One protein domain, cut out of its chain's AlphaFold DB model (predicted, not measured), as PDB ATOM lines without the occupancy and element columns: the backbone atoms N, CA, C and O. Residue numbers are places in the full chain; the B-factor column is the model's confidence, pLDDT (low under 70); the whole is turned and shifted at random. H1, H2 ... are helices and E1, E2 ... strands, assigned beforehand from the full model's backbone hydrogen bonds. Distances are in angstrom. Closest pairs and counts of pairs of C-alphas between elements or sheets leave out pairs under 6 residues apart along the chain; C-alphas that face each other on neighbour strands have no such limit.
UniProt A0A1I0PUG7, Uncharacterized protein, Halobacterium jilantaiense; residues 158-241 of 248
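Overview. This is residues 158 to 241 of the 248 residues of an uncharacterized protein of Halobacterium jilantaiense (UniProt A0A1I0PUG7). This is a small sandwich in which the short hairpin E1 and E2 covers part of one face of a strongly twisted five-stranded sheet, with the small helix H1 packed near E2 and E4. The printed part has 84 residues, with seven named strands and one named helix in the order E1 E2 E3 E4 H1 E5 E6 E7. The larger sheet runs E4 E3 E5 E6 E7, antiparallel throughout; the class is mostly strand. The whole is compact, with a radius of gyration of the C-alphas of 11.8 A and spans of 34 by 28 by 19 A.

Along the chain. Find C-alpha 158 at (-10.248, -88.306, -40.843), where E1 begins and runs to 162; E2 follows at 166 to 170. E3, residues 176 to 185, is 26.8 A long, and E4, 188 to 197, is 28.0 A from C-alpha (-27.624, -69.118, -45.080) and bends by 51 degrees at 193. Then come H1, 202 to 205, E5, 213 to 218, 13.9 A, E6, 223 to 226, and E7, 238 to 240, ending at C-alpha (-22.986, -87.969, -34.549).

Arrangement. In the larger sheet look at hairpin E3 and E4, with N 181 and O 192 2.9 A apart, then E3 and E5, N 217 and O 180, 2.7 A. E5 E6 E7 form a meander, each strand the antiparallel neighbour of the one before: N 216 and O 225, 2.8 A; N 224 and O 239, 2.8 A. In hairpin E1 and E2, N 168 and O 160 are 2.8 A apart. The two sheets form a sandwich, face to face, 9.2 A centre to centre where they face each other; the closest C-alphas of E1 and E6, Val 159 and Tyr 225, are 6.8 A apart. E4, H1, E5 make a split strand-helix-strand unit, E3 between its strands, with a right-handed crossover. H1 is on the sheet at a height of 4.7 A, over none of its strands, and is too short for an O i to N i+4 pair.

Size, cuts and confidence. The farthest C-alphas, Asn 173 and Gly 187, are 36.5 A apart. The printed part has no cut; the link E6 to E7, 11 residues, is long. Confidence is under 70 at residues 208 to 209 and 235 to 236.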
ATOM      1  N   ASP A 158     -10.220 -89.726 -41.182       74.00
ATOM      2  CA  ASP A 158     -10.248 -88.306 -40.843       74.00
ATOM      3  C   ASP A 158     -10.851 -87.482 -41.989       74.00
ATOM      4  O   ASP A 158     -10.717 -87.785 -43.183       74.00
ATOM      5  N   VAL A 159     -11.538 -86.411 -41.602       85.62
ATOM      6  CA  VAL A 159     -12.047 -85.392 -42.514       85.62
ATOM      7  C   VAL A 159     -11.304 -84.107 -42.216       85.62
ATOM      8  O   VAL A 159     -11.617 -83.367 -41.281       85.62
ATOM      9  N   ARG A 160     -10.328 -83.795 -43.065       88.31
ATOM     10  CA  ARG A 160      -9.480 -82.623 -42.882       88.31
ATOM     11  C   ARG A 160      -9.900 -81.478 -43.792       88.31
ATOM     12  O   ARG A 160      -9.901 -81.589 -45.018       88.31
ATOM     13  N   PHE A 161     -10.151 -80.316 -43.198       89.12
ATOM     14  CA  PHE A 161     -10.398 -79.073 -43.932       89.12
ATOM     15  C   PHE A 161      -9.081 -78.347 -44.245       89.12
ATOM     16  O   PHE A 161      -8.357 -77.938 -43.332       89.12
ATOM     17  N   ASP A 162      -8.783 -78.114 -45.528       86.50
ATOM     18  CA  ASP A 162      -7.695 -77.216 -45.939       86.50
ATOM     19  C   ASP A 162      -8.248 -75.810 -46.206       86.50
ATOM     20  O   ASP A 162      -8.718 -75.443 -47.292       86.50
ATOM     21  N   GLY A 163      -8.266 -75.019 -45.134       86.31
ATOM     22  CA  GLY A 163      -8.885 -73.703 -45.143       86.31
ATOM     23  C   GLY A 163     -10.389 -73.788 -45.399       86.31
ATOM     24  O   GLY A 163     -11.088 -74.564 -44.765       86.31
ATOM     25  N   TRP A 164     -10.901 -72.930 -46.281       86.00
ATOM     26  CA  TRP A 164     -12.332 -72.883 -46.615       86.00
ATOM     27  C   TRP A 164     -12.682 -73.649 -47.886       86.00
ATOM     28  O   TRP A 164     -13.853 -73.920 -48.133       86.00
ATOM     29  N   GLY A 165     -11.684 -73.911 -48.727       83.31
ATOM     30  CA  GLY A 165     -11.906 -74.255 -50.125       83.31
ATOM     31  C   GLY A 165     -11.767 -75.733 -50.433       83.31
ATOM     32  O   GLY A 165     -12.057 -76.105 -51.564       83.31
ATOM     33  N   ASN A 166     -11.298 -76.555 -49.492       88.50
ATOM     34  CA  ASN A 166     -11.081 -77.967 -49.759       88.50
ATOM     35  C   ASN A 166     -11.279 -78.850 -48.527       88.50
ATOM     36  O   ASN A 166     -11.074 -78.404 -47.398       88.50
ATOM     37  N   VAL A 167     -11.647 -80.106 -48.784       91.38
ATOM     38  CA  VAL A 167     -11.818 -81.156 -47.777       91.38
ATOM     39  C   VAL A 167     -11.146 -82.427 -48.282       91.38
ATOM     40  O   VAL A 167     -11.342 -82.813 -49.439       91.38
ATOM     41  N   HIS A 168     -10.335 -83.022 -47.415       90.31
ATOM     42  CA  HIS A 168      -9.631 -84.280 -47.615       90.31
ATOM     43  C   HIS A 168     -10.304 -85.378 -46.796       90.31
ATOM     44  O   HIS A 168     -10.724 -85.131 -45.665       90.31
ATOM     45  N   PHE A 169     -10.398 -86.562 -47.393       89.06
ATOM     46  CA  PHE A 169     -10.887 -87.781 -46.765       89.06
ATOM     47  C   PHE A 169      -9.707 -88.746 -46.718       89.06
ATOM     48  O   PHE A 169      -9.376 -89.363 -47.727       89.06
ATOM     49  N   ASP A 170      -9.040 -88.828 -45.571       82.69
ATOM     50  CA  ASP A 170      -7.852 -89.662 -45.384       82.69
ATOM     51  C   ASP A 170      -8.242 -90.945 -44.625       82.69
ATOM     52  O   ASP A 170      -9.167 -90.916 -43.824       82.69
ATOM     53  N   GLY A 171      -7.592 -92.080 -44.909       73.69
ATOM     54  CA  GLY A 171      -7.792 -93.332 -44.151       73.69
ATOM     55  C   GLY A 171      -9.022 -94.184 -44.512       73.69
ATOM     56  O   GLY A 171      -9.278 -95.194 -43.864       73.69
ATOM     57  N   TRP A 172      -9.772 -93.835 -45.562       78.50
ATOM     58  CA  TRP A 172     -10.996 -94.550 -45.953       78.50
ATOM     59  C   TRP A 172     -10.718 -95.731 -46.891       78.50
ATOM     60  O   TRP A 172     -10.149 -95.534 -47.953       78.50
ATOM     61  N   ASN A 173     -11.199 -96.941 -46.592       72.31
ATOM     62  CA  ASN A 173     -10.955 -98.138 -47.428       72.31
ATOM     63  C   ASN A 173     -11.955 -98.345 -48.589       72.31
ATOM     64  O   ASN A 173     -11.863 -99.327 -49.325       72.31
ATOM     65  N   GLN A 174     -12.942 -97.460 -48.736       76.06
ATOM     66  CA  GLN A 174     -14.005 -97.569 -49.743       76.06
ATOM     67  C   GLN A 174     -13.561 -96.938 -51.068       76.06
ATOM     68  O   GLN A 174     -12.873 -95.920 -51.059       76.06
ATOM     69  N   GLU A 175     -13.977 -97.508 -52.207       81.62
ATOM     70  CA  GLU A 175     -13.654 -96.951 -53.536       81.62
ATOM     71  C   GLU A 175     -14.214 -95.530 -53.716       81.62
ATOM     72  O   GLU A 175     -13.580 -94.685 -54.359       81.62
ATOM     73  N   ALA A 176     -15.369 -95.262 -53.103       87.31
ATOM     74  CA  ALA A 176     -15.984 -93.950 -53.035       87.31
ATOM     75  C   ALA A 176     -16.791 -93.756 -51.740       87.31
ATOM     76  O   ALA A 176     -17.260 -94.721 -51.137       87.31
ATOM     77  N   LEU A 177     -16.960 -92.495 -51.337       89.62
ATOM     78  CA  LEU A 177     -17.700 -92.065 -50.154       89.62
ATOM     79  C   LEU A 177     -18.931 -91.256 -50.553       89.62
ATOM     80  O   LEU A 177     -18.822 -90.282 -51.300       89.62
ATOM     81  N   ASN A 178     -20.084 -91.582 -49.968       92.50
ATOM     82  CA  ASN A 178     -21.261 -90.721 -50.022       92.50
ATOM     83  C   ASN A 178     -21.136 -89.601 -48.995       92.50
ATOM     84  O   ASN A 178     -21.201 -89.815 -47.779       92.50
ATOM     85  N   VAL A 179     -20.988 -88.384 -49.504       93.75
ATOM     86  CA  VAL A 179     -20.694 -87.211 -48.698       93.75
ATOM     87  C   VAL A 179     -21.792 -86.175 -48.874       93.75
ATOM     88  O   VAL A 179     -22.081 -85.729 -49.980       93.75
ATOM     89  N   THR A 180     -22.397 -85.740 -47.769       94.81
ATOM     90  CA  THR A 180     -23.239 -84.536 -47.764       94.81
ATOM     91  C   THR A 180     -22.424 -83.363 -47.250       94.81
ATOM     92  O   THR A 180     -21.822 -83.461 -46.192       94.81
ATOM     93  N   TYR A 181     -22.409 -82.240 -47.958       93.81
ATOM     94  CA  TYR A 181     -21.634 -81.071 -47.554       93.81
ATOM     95  C   TYR A 181     -22.506 -79.827 -47.438       93.81
ATOM     96  O   TYR A 181     -23.520 -79.688 -48.124       93.81
ATOM     97  N   TRP A 182     -22.063 -78.897 -46.593       93.44
ATOM     98  CA  TRP A 182     -22.678 -77.589 -46.412       93.44
ATOM     99  C   TRP A 182     -21.699 -76.493 -46.813       93.44
ATOM    100  O   TRP A 182     -20.526 -76.500 -46.418       93.44
ATOM    101  N   VAL A 183     -22.191 -75.519 -47.578       91.81
ATOM    102  CA  VAL A 183     -21.433 -74.331 -47.983       91.81
ATOM    103  C   VAL A 183     -22.134 -73.054 -47.543       91.81
ATOM    104  O   VAL A 183     -23.357 -72.946 -47.595       91.81
ATOM    105  N   LYS A 184     -21.355 -72.050 -47.133       86.56
ATOM    106  CA  LYS A 184     -21.900 -70.738 -46.747       86.56
ATOM    107  C   LYS A 184     -22.329 -69.944 -47.986       86.56
ATOM    108  O   LYS A 184     -21.489 -69.618 -48.827       86.56
ATOM    109  N   SER A 185     -23.607 -69.576 -48.059       85.00
ATOM    110  CA  SER A 185     -24.198 -68.754 -49.124       85.00
ATOM    111  C   SER A 185     -24.678 -67.398 -48.579       85.00
ATOM    112  O   SER A 185     -24.620 -67.127 -47.380       85.00
ATOM    113  N   LYS A 186     -25.106 -66.473 -49.453       80.25
ATOM    114  CA  LYS A 186     -25.512 -65.110 -49.032       80.25
ATOM    115  C   LYS A 186     -26.749 -65.089 -48.121       80.25
ATOM    116  O   LYS A 186     -26.974 -64.076 -47.468       80.25
ATOM    117  N   GLY A 187     -27.546 -66.159 -48.124       79.62
ATOM    118  CA  GLY A 187     -28.807 -66.262 -47.385       79.62
ATOM    119  C   GLY A 187     -28.829 -67.347 -46.307       79.62
ATOM    120  O   GLY A 187     -29.897 -67.585 -45.756       79.62
ATOM    121  N   GLY A 188     -27.698 -68.003 -46.025       85.88
ATOM    122  CA  GLY A 188     -27.624 -69.118 -45.080       85.88
ATOM    123  C   GLY A 188     -26.615 -70.172 -45.527       85.88
ATOM    124  O   GLY A 188     -25.477 -69.843 -45.875       85.88
ATOM    125  N   PHE A 189     -27.051 -71.429 -45.524       88.94
ATOM    126  CA  PHE A 189     -26.243 -72.578 -45.910       88.94
ATOM    127  C   PHE A 189     -26.928 -73.345 -47.034       88.94
ATOM    128  O   PHE A 189     -28.115 -73.657 -46.943       88.94
ATOM    129  N   ASP A 190     -26.167 -73.662 -48.075       89.81
ATOM    130  CA  ASP A 190     -26.620 -74.570 -49.123       89.81
ATOM    131  C   ASP A 190     -26.060 -75.963 -48.815       89.81
ATOM    132  O   ASP A 190     -24.901 -76.091 -48.404       89.81
ATOM    133  N   ARG A 191     -26.878 -76.997 -49.018       91.38
ATOM    134  CA  ARG A 191     -26.526 -78.397 -48.768       91.38
ATOM    135  C   ARG A 191     -26.675 -79.208 -50.043       91.38
ATOM    136  O   ARG A 191     -27.695 -79.087 -50.718       91.38
ATOM    137  N   ASP A 192     -25.706 -80.071 -50.317       92.81
ATOM    138  CA  ASP A 192     -25.768 -81.016 -51.432       92.81
ATOM    139  C   ASP A 192     -25.073 -82.338 -51.077       92.81
ATOM    140  O   ASP A 192     -24.361 -82.422 -50.071       92.81
ATOM    141  N   THR A 193     -25.291 -83.368 -51.889       93.81
ATOM    142  CA  THR A 193     -24.691 -84.695 -51.720       93.81
ATOM    143  C   THR A 193     -23.915 -85.080 -52.972       93.81
ATOM    144  O   THR A 193     -24.391 -84.906 -54.091       93.81
ATOM    145  N   VAL A 194     -22.714 -85.616 -52.779       94.69
ATOM    146  CA  VAL A 194     -21.823 -86.043 -53.853       94.69
ATOM    147  C   VAL A 194     -21.098 -87.322 -53.452       94.69
ATOM    148  O   VAL A 194     -20.850 -87.564 -52.271       94.69
ATOM    149  N   GLU A 195     -20.767 -88.128 -54.449       93.75
ATOM    150  CA  GLU A 195     -19.884 -89.276 -54.298       93.75
ATOM    151  C   GLU A 195     -18.436 -88.815 -54.531       93.75
ATOM    152  O   GLU A 195     -18.146 -88.181 -55.547       93.75
ATOM    153  N   VAL A 196     -17.542 -89.076 -53.576       90.69
ATOM    154  CA  VAL A 196     -16.127 -88.673 -53.637       90.69
ATOM    155  C   VAL A 196     -15.257 -89.919 -53.708       90.69
ATOM    156  O   VAL A 196     -15.324 -90.760 -52.816       90.69
ATOM    157  N   GLY A 197     -14.437 -90.049 -54.751       87.38
ATOM    158  CA  GLY A 197     -13.525 -91.188 -54.881       87.38
ATOM    159  C   GLY A 197     -12.418 -91.201 -53.816       87.38
ATOM    160  O   GLY A 197     -12.002 -90.152 -53.333       87.38
ATOM    161  N   HIS A 198     -11.869 -92.383 -53.519       76.56
ATOM    162  CA  HIS A 198     -10.830 -92.626 -52.497       76.56
ATOM    163  C   HIS A 198      -9.594 -91.695 -52.542       76.56
ATOM    164  O   HIS A 198      -8.943 -91.463 -51.531       76.56
ATOM    165  N   SER A 199      -9.243 -91.160 -53.715       76.88
ATOM    166  CA  SER A 199      -8.097 -90.246 -53.903       76.88
ATOM    167  C   SER A 199      -8.511 -88.837 -54.331       76.88
ATOM    168  O   SER A 199      -7.675 -88.004 -54.693       76.88
ATOM    169  N   GLU A 200      -9.812 -88.571 -54.325       85.81
ATOM    170  CA  GLU A 200     -10.394 -87.326 -54.777       85.81
ATOM    171  C   GLU A 200     -10.674 -86.400 -53.590       85.81
ATOM    172  O   GLU A 200     -11.079 -86.813 -52.509       85.81
ATOM    173  N   THR A 201     -10.460 -85.103 -53.794       87.81
ATOM    174  CA  THR A 201     -10.852 -84.092 -52.806       87.81
ATOM    175  C   THR A 201     -12.275 -83.629 -53.077       87.81
ATOM    176  O   THR A 201     -12.694 -83.568 -54.236       87.81
ATOM    177  N   LEU A 202     -12.998 -83.190 -52.042       88.50
ATOM    178  CA  LEU A 202     -14.381 -82.734 -52.214       88.50
ATOM    179  C   LEU A 202     -14.504 -81.621 -53.267       88.50
ATOM    180  O   LEU A 202     -15.456 -81.594 -54.045       88.50
ATOM    181  N   LYS A 203     -13.520 -80.713 -53.335       87.81
ATOM    182  CA  LYS A 203     -13.496 -79.633 -54.329       87.81
ATOM    183  C   LYS A 203     -13.440 -80.166 -55.764       87.81
ATOM    184  O   LYS A 203     -14.043 -79.561 -56.652       87.81
ATOM    185  N   HIS A 204     -12.693 -81.244 -56.001       86.25
ATOM    186  CA  HIS A 204     -12.566 -81.837 -57.331       86.25
ATOM    187  C   HIS A 204     -13.887 -82.482 -57.764       86.25
ATOM    188  O   HIS A 204     -14.386 -82.137 -58.838       86.25
ATOM    189  N   ALA A 205     -14.521 -83.234 -56.856       85.50
ATOM    190  CA  ALA A 205     -15.791 -83.919 -57.104       85.50
ATOM    191  C   ALA A 205     -16.912 -82.948 -57.516       85.50
ATOM    192  O   ALA A 205     -17.725 -83.236 -58.392       85.50
ATOM    193  N   ILE A 206     -16.916 -81.730 -56.958       87.44
ATOM    194  CA  ILE A 206     -17.931 -80.705 -57.262       87.44
ATOM    195  C   ILE A 206     -17.511 -79.699 -58.353       87.44
ATOM    196  O   ILE A 206     -18.104 -78.621 -58.484       87.44
ATOM    197  N   SER A 207     -16.498 -80.035 -59.162       81.00
ATOM    198  CA  SER A 207     -16.004 -79.227 -60.293       81.00
ATOM    199  C   SER A 207     -15.396 -77.861 -59.924       81.00
ATOM    200  O   SER A 207     -15.482 -76.905 -60.697       81.00
ATOM    201  N   GLY A 208     -14.756 -77.735 -58.759       64.25
ATOM    202  CA  GLY A 208     -13.835 -76.628 -58.480       64.25
ATOM    203  C   GLY A 208     -14.454 -75.241 -58.292       64.25
ATOM    204  O   GLY A 208     -13.724 -74.251 -58.361       64.25
ATOM    205  N   LYS A 209     -15.765 -75.139 -58.044       68.69
ATOM    206  CA  LYS A 209     -16.404 -73.859 -57.697       68.69
ATOM    207  C   LYS A 209     -15.728 -73.256 -56.457       68.69
ATOM    208  O   LYS A 209     -15.308 -73.987 -55.562       68.69
ATOM    209  N   ASP A 210     -15.630 -71.929 -56.393       70.56
ATOM    210  CA  ASP A 210     -15.172 -71.227 -55.188       70.56
ATOM    211  C   ASP A 210     -16.235 -71.355 -54.090       70.56
ATOM    212  O   ASP A 210     -17.115 -70.508 -53.927       70.56
ATOM    213  N   THR A 211     -16.174 -72.466 -53.365       80.06
ATOM    214  CA  THR A 211     -17.063 -72.805 -52.261       80.06
ATOM    215  C   THR A 211     -16.352 -72.612 -50.928       80.06
ATOM    216  O   THR A 211     -15.133 -72.744 -50.816       80.06
ATOM    217  N   LYS A 212     -17.128 -72.256 -49.901       89.06
ATOM    218  CA  LYS A 212     -16.665 -72.194 -48.513       89.06
ATOM    219  C   LYS A 212     -17.336 -73.310 -47.730       89.06
ATOM    220  O   LYS A 212     -18.483 -73.136 -47.319       89.06
ATOM    221  N   PHE A 213     -16.645 -74.430 -47.565       90.94
ATOM    222  CA  PHE A 213     -17.149 -75.583 -46.825       90.94
ATOM    223  C   PHE A 213     -17.177 -75.285 -45.327       90.94
ATOM    224  O   PHE A 213     -16.163 -74.876 -44.757       90.94
ATOM    225  N   VAL A 214     -18.343 -75.476 -44.710       92.06
ATOM    226  CA  VAL A 214     -18.555 -75.257 -43.269       92.06
ATOM    227  C   VAL A 214     -18.722 -76.565 -42.505       92.06
ATOM    228  O   VAL A 214     -18.293 -76.640 -41.360       92.06
ATOM    229  N   ALA A 215     -19.293 -77.590 -43.138       92.75
ATOM    230  CA  ALA A 215     -19.463 -78.910 -42.553       92.75
ATOM    231  C   ALA A 215     -19.552 -79.986 -43.638       92.75
ATOM    232  O   ALA A 215     -19.921 -79.694 -44.785       92.75
ATOM    233  N   VAL A 216     -19.229 -81.221 -43.267       94.12
ATOM    234  CA  VAL A 216     -19.282 -82.401 -44.127       94.12
ATOM    235  C   VAL A 216     -19.759 -83.604 -43.321       94.12
ATOM    236  O   VAL A 216     -19.162 -83.938 -42.310       94.12
ATOM    237  N   TYR A 217     -20.819 -84.261 -43.773       93.56
ATOM    238  CA  TYR A 217     -21.342 -85.512 -43.238       93.56
ATOM    239  C   TYR A 217     -20.899 -86.674 -44.114       93.56
ATOM    240  O   TYR A 217     -21.100 -86.633 -45.334       93.56
ATOM    241  N   VAL A 218     -20.353 -87.710 -43.486       91.44
ATOM    242  CA  VAL A 218     -19.920 -88.931 -44.165       91.44
ATOM    243  C   VAL A 218     -20.827 -90.083 -43.752       91.44
ATOM    244  O   VAL A 218     -20.928 -90.419 -42.575       91.44
ATOM    245  N   GLU A 219     -21.503 -90.687 -44.732       87.31
ATOM    246  CA  GLU A 219     -22.498 -91.737 -44.480       87.31
ATOM    247  C   GLU A 219     -21.883 -92.981 -43.833       87.31
ATOM    248  O   GLU A 219     -22.482 -93.566 -42.937       87.31
ATOM    249  N   ALA A 220     -20.657 -93.330 -44.225       82.44
ATOM    250  CA  ALA A 220     -19.945 -94.500 -43.726       82.44
ATOM    251  C   ALA A 220     -19.631 -94.453 -42.221       82.44
ATOM    252  O   ALA A 220     -19.598 -95.501 -41.588       82.44
ATOM    253  N   THR A 221     -19.413 -93.268 -41.643       82.19
ATOM    254  CA  THR A 221     -19.224 -93.117 -40.188       82.19
ATOM    255  C   THR A 221     -20.481 -92.644 -39.477       82.19
ATOM    256  O   THR A 221     -20.508 -92.649 -38.252       82.19
ATOM    257  N   ASN A 222     -21.513 -92.224 -40.217       84.56
ATOM    258  CA  ASN A 222     -22.676 -91.530 -39.675       84.56
ATOM    259  C   ASN A 222     -22.273 -90.327 -38.794       84.56
ATOM    260  O   ASN A 222     -22.853 -90.102 -37.734       84.56
ATOM    261  N   ARG A 223     -21.265 -89.552 -39.218       87.31
ATOM    262  CA  ARG A 223     -20.765 -88.376 -38.483       87.31
ATOM    263  C   ARG A 223     -20.693 -87.144 -39.367       87.31
ATOM    264  O   ARG A 223     -20.375 -87.236 -40.554       87.31
ATOM    265  N   THR A 224     -20.963 -85.986 -38.769       90.56
ATOM    266  CA  THR A 224     -20.761 -84.672 -39.384       90.56
ATOM    267  C   THR A 224     -19.542 -83.995 -38.783       90.56
ATOM    268  O   THR A 224     -19.437 -83.882 -37.572       90.56
ATOM    269  N   TYR A 225     -18.643 -83.511 -39.633       90.50
ATOM    270  CA  TYR A 225     -17.401 -82.830 -39.292       90.50
ATOM    271  C   TYR A 225     -17.533 -81.353 -39.646       90.50
ATOM    272  O   TYR A 225     -17.943 -81.013 -40.757       90.50
ATOM    273  N   PHE A 226     -17.172 -80.469 -38.723       90.62
ATOM    274  CA  PHE A 226     -17.255 -79.025 -38.902       90.62
ATOM    275  C   PHE A 226     -15.879 -78.432 -39.180       90.62
ATOM    276  O   PHE A 226     -14.872 -78.801 -38.580       90.62
ATOM    277  N   ASN A 227     -15.841 -77.458 -40.084       89.19
ATOM    278  CA  ASN A 227     -14.627 -76.705 -40.343       89.19
ATOM    279  C   ASN A 227     -14.277 -75.884 -39.098       89.19
ATOM    280  O   ASN A 227     -15.063 -75.040 -38.687       89.19
ATOM    281  N   SER A 228     -13.080 -76.047 -38.537       85.06
ATOM    282  CA  SER A 228     -12.649 -75.287 -37.351       85.06
ATOM    283  C   SER A 228     -12.591 -73.769 -37.566       85.06
ATOM    284  O   SER A 228     -12.557 -73.001 -36.611       85.06
ATOM    285  N   LYS A 229     -12.587 -73.307 -38.823       85.69
ATOM    286  CA  LYS A 229     -12.687 -71.879 -39.164       85.69
ATOM    287  C   LYS A 229     -14.127 -71.362 -39.178       85.69
ATOM    288  O   LYS A 229     -14.326 -70.157 -39.334       85.69
ATOM    289  N   PHE A 230     -15.117 -72.242 -39.072       85.00
ATOM    290  CA  PHE A 230     -16.520 -71.879 -38.956       85.00
ATOM    291  C   PHE A 230     -16.816 -71.437 -37.523       85.00
ATOM    292  O   PHE A 230     -16.712 -72.218 -36.589       85.00
ATOM    293  N   GLU A 231     -17.148 -70.154 -37.367       80.19
ATOM    294  CA  GLU A 231     -17.321 -69.503 -36.060       80.19
ATOM    295  C   GLU A 231     -18.465 -70.108 -35.232       80.19
ATOM    296  O   GLU A 231     -18.394 -70.069 -34.009       80.19
ATOM    297  N   ASP A 232     -19.464 -70.705 -35.889       78.62
ATOM    298  CA  ASP A 232     -20.607 -71.358 -35.242       78.62
ATOM    299  C   ASP A 232     -20.453 -72.896 -35.206       78.62
ATOM    300  O   ASP A 232     -21.441 -73.625 -35.125       78.62
ATOM    301  N   ALA A 233     -19.225 -73.416 -35.340       74.50
ATOM    302  CA  ALA A 233     -18.970 -74.846 -35.191       74.50
ATOM    303  C   ALA A 233     -19.208 -75.287 -33.731       74.50
ATOM    304  O   ALA A 233     -18.833 -74.554 -32.814       74.50
ATOM    305  N   PRO A 234     -19.774 -76.486 -33.494       70.75
ATOM    306  CA  PRO A 234     -19.853 -77.055 -32.155       70.75
ATOM    307  C   PRO A 234     -18.448 -77.282 -31.580       70.75
ATOM    308  O   PRO A 234     -17.497 -77.526 -32.330       70.75
ATOM    309  N   ASP A 235     -18.340 -77.248 -30.248       69.75
ATOM    310  CA  ASP A 235     -17.065 -77.358 -29.520       69.75
ATOM    311  C   ASP A 235     -16.285 -78.636 -29.868       69.75
ATOM    312  O   ASP A 235     -15.057 -78.634 -29.908       69.75
ATOM    313  N   GLU A 236     -16.995 -79.729 -30.159       61.44
ATOM    314  CA  GLU A 236     -16.393 -81.030 -30.460       61.44
ATOM    315  C   GLU A 236     -15.947 -81.171 -31.931       61.44
ATOM    316  O   GLU A 236     -15.385 -82.194 -32.314       61.44
ATOM    317  N   HIS A 237     -16.165 -80.147 -32.775       72.56
ATOM    318  CA  HIS A 237     -15.833 -80.090 -34.215       72.56
ATOM    319  C   HIS A 237     -16.309 -81.285 -35.066       72.56
ATOM    320  O   HIS A 237     -16.074 -81.340 -36.272       72.56
ATOM    321  N   SER A 238     -17.037 -82.211 -34.457       77.06
ATOM    322  CA  SER A 238     -17.714 -83.336 -35.058       77.06
ATOM    323  C   SER A 238     -18.896 -83.720 -34.174       77.06
ATOM    324  O   SER A 238     -18.840 -83.548 -32.959       77.06
ATOM    325  N   VAL A 239     -19.970 -84.203 -34.782       81.06
ATOM    326  CA  VAL A 239     -21.172 -84.674 -34.085       81.06
ATOM    327  C   VAL A 239     -21.692 -85.926 -34.771       81.06
ATOM    328  O   VAL A 239     -21.495 -86.116 -35.978       81.06
ATOM    329  N   ASP A 240     -22.368 -86.769 -34.007       82.69
ATOM    330  CA  ASP A 240     -22.986 -87.969 -34.549       82.69
ATOM    331  C   ASP A 240     -24.285 -87.629 -35.288       82.69
ATOM    332  O   ASP A 240     -25.059 -86.745 -34.910       82.69
ATOM    333  N   GLY A 241     -24.535 -88.365 -36.364       82.69
ATOM    334  CA  GLY A 241     -25.668 -88.152 -37.244       82.69
ATOM    335  C   GLY A 241     -25.466 -87.031 -38.261       82.69
ATOM    336  O   GLY A 241     -24.456 -86.324 -38.320       82.69
TER     337      GLY A 241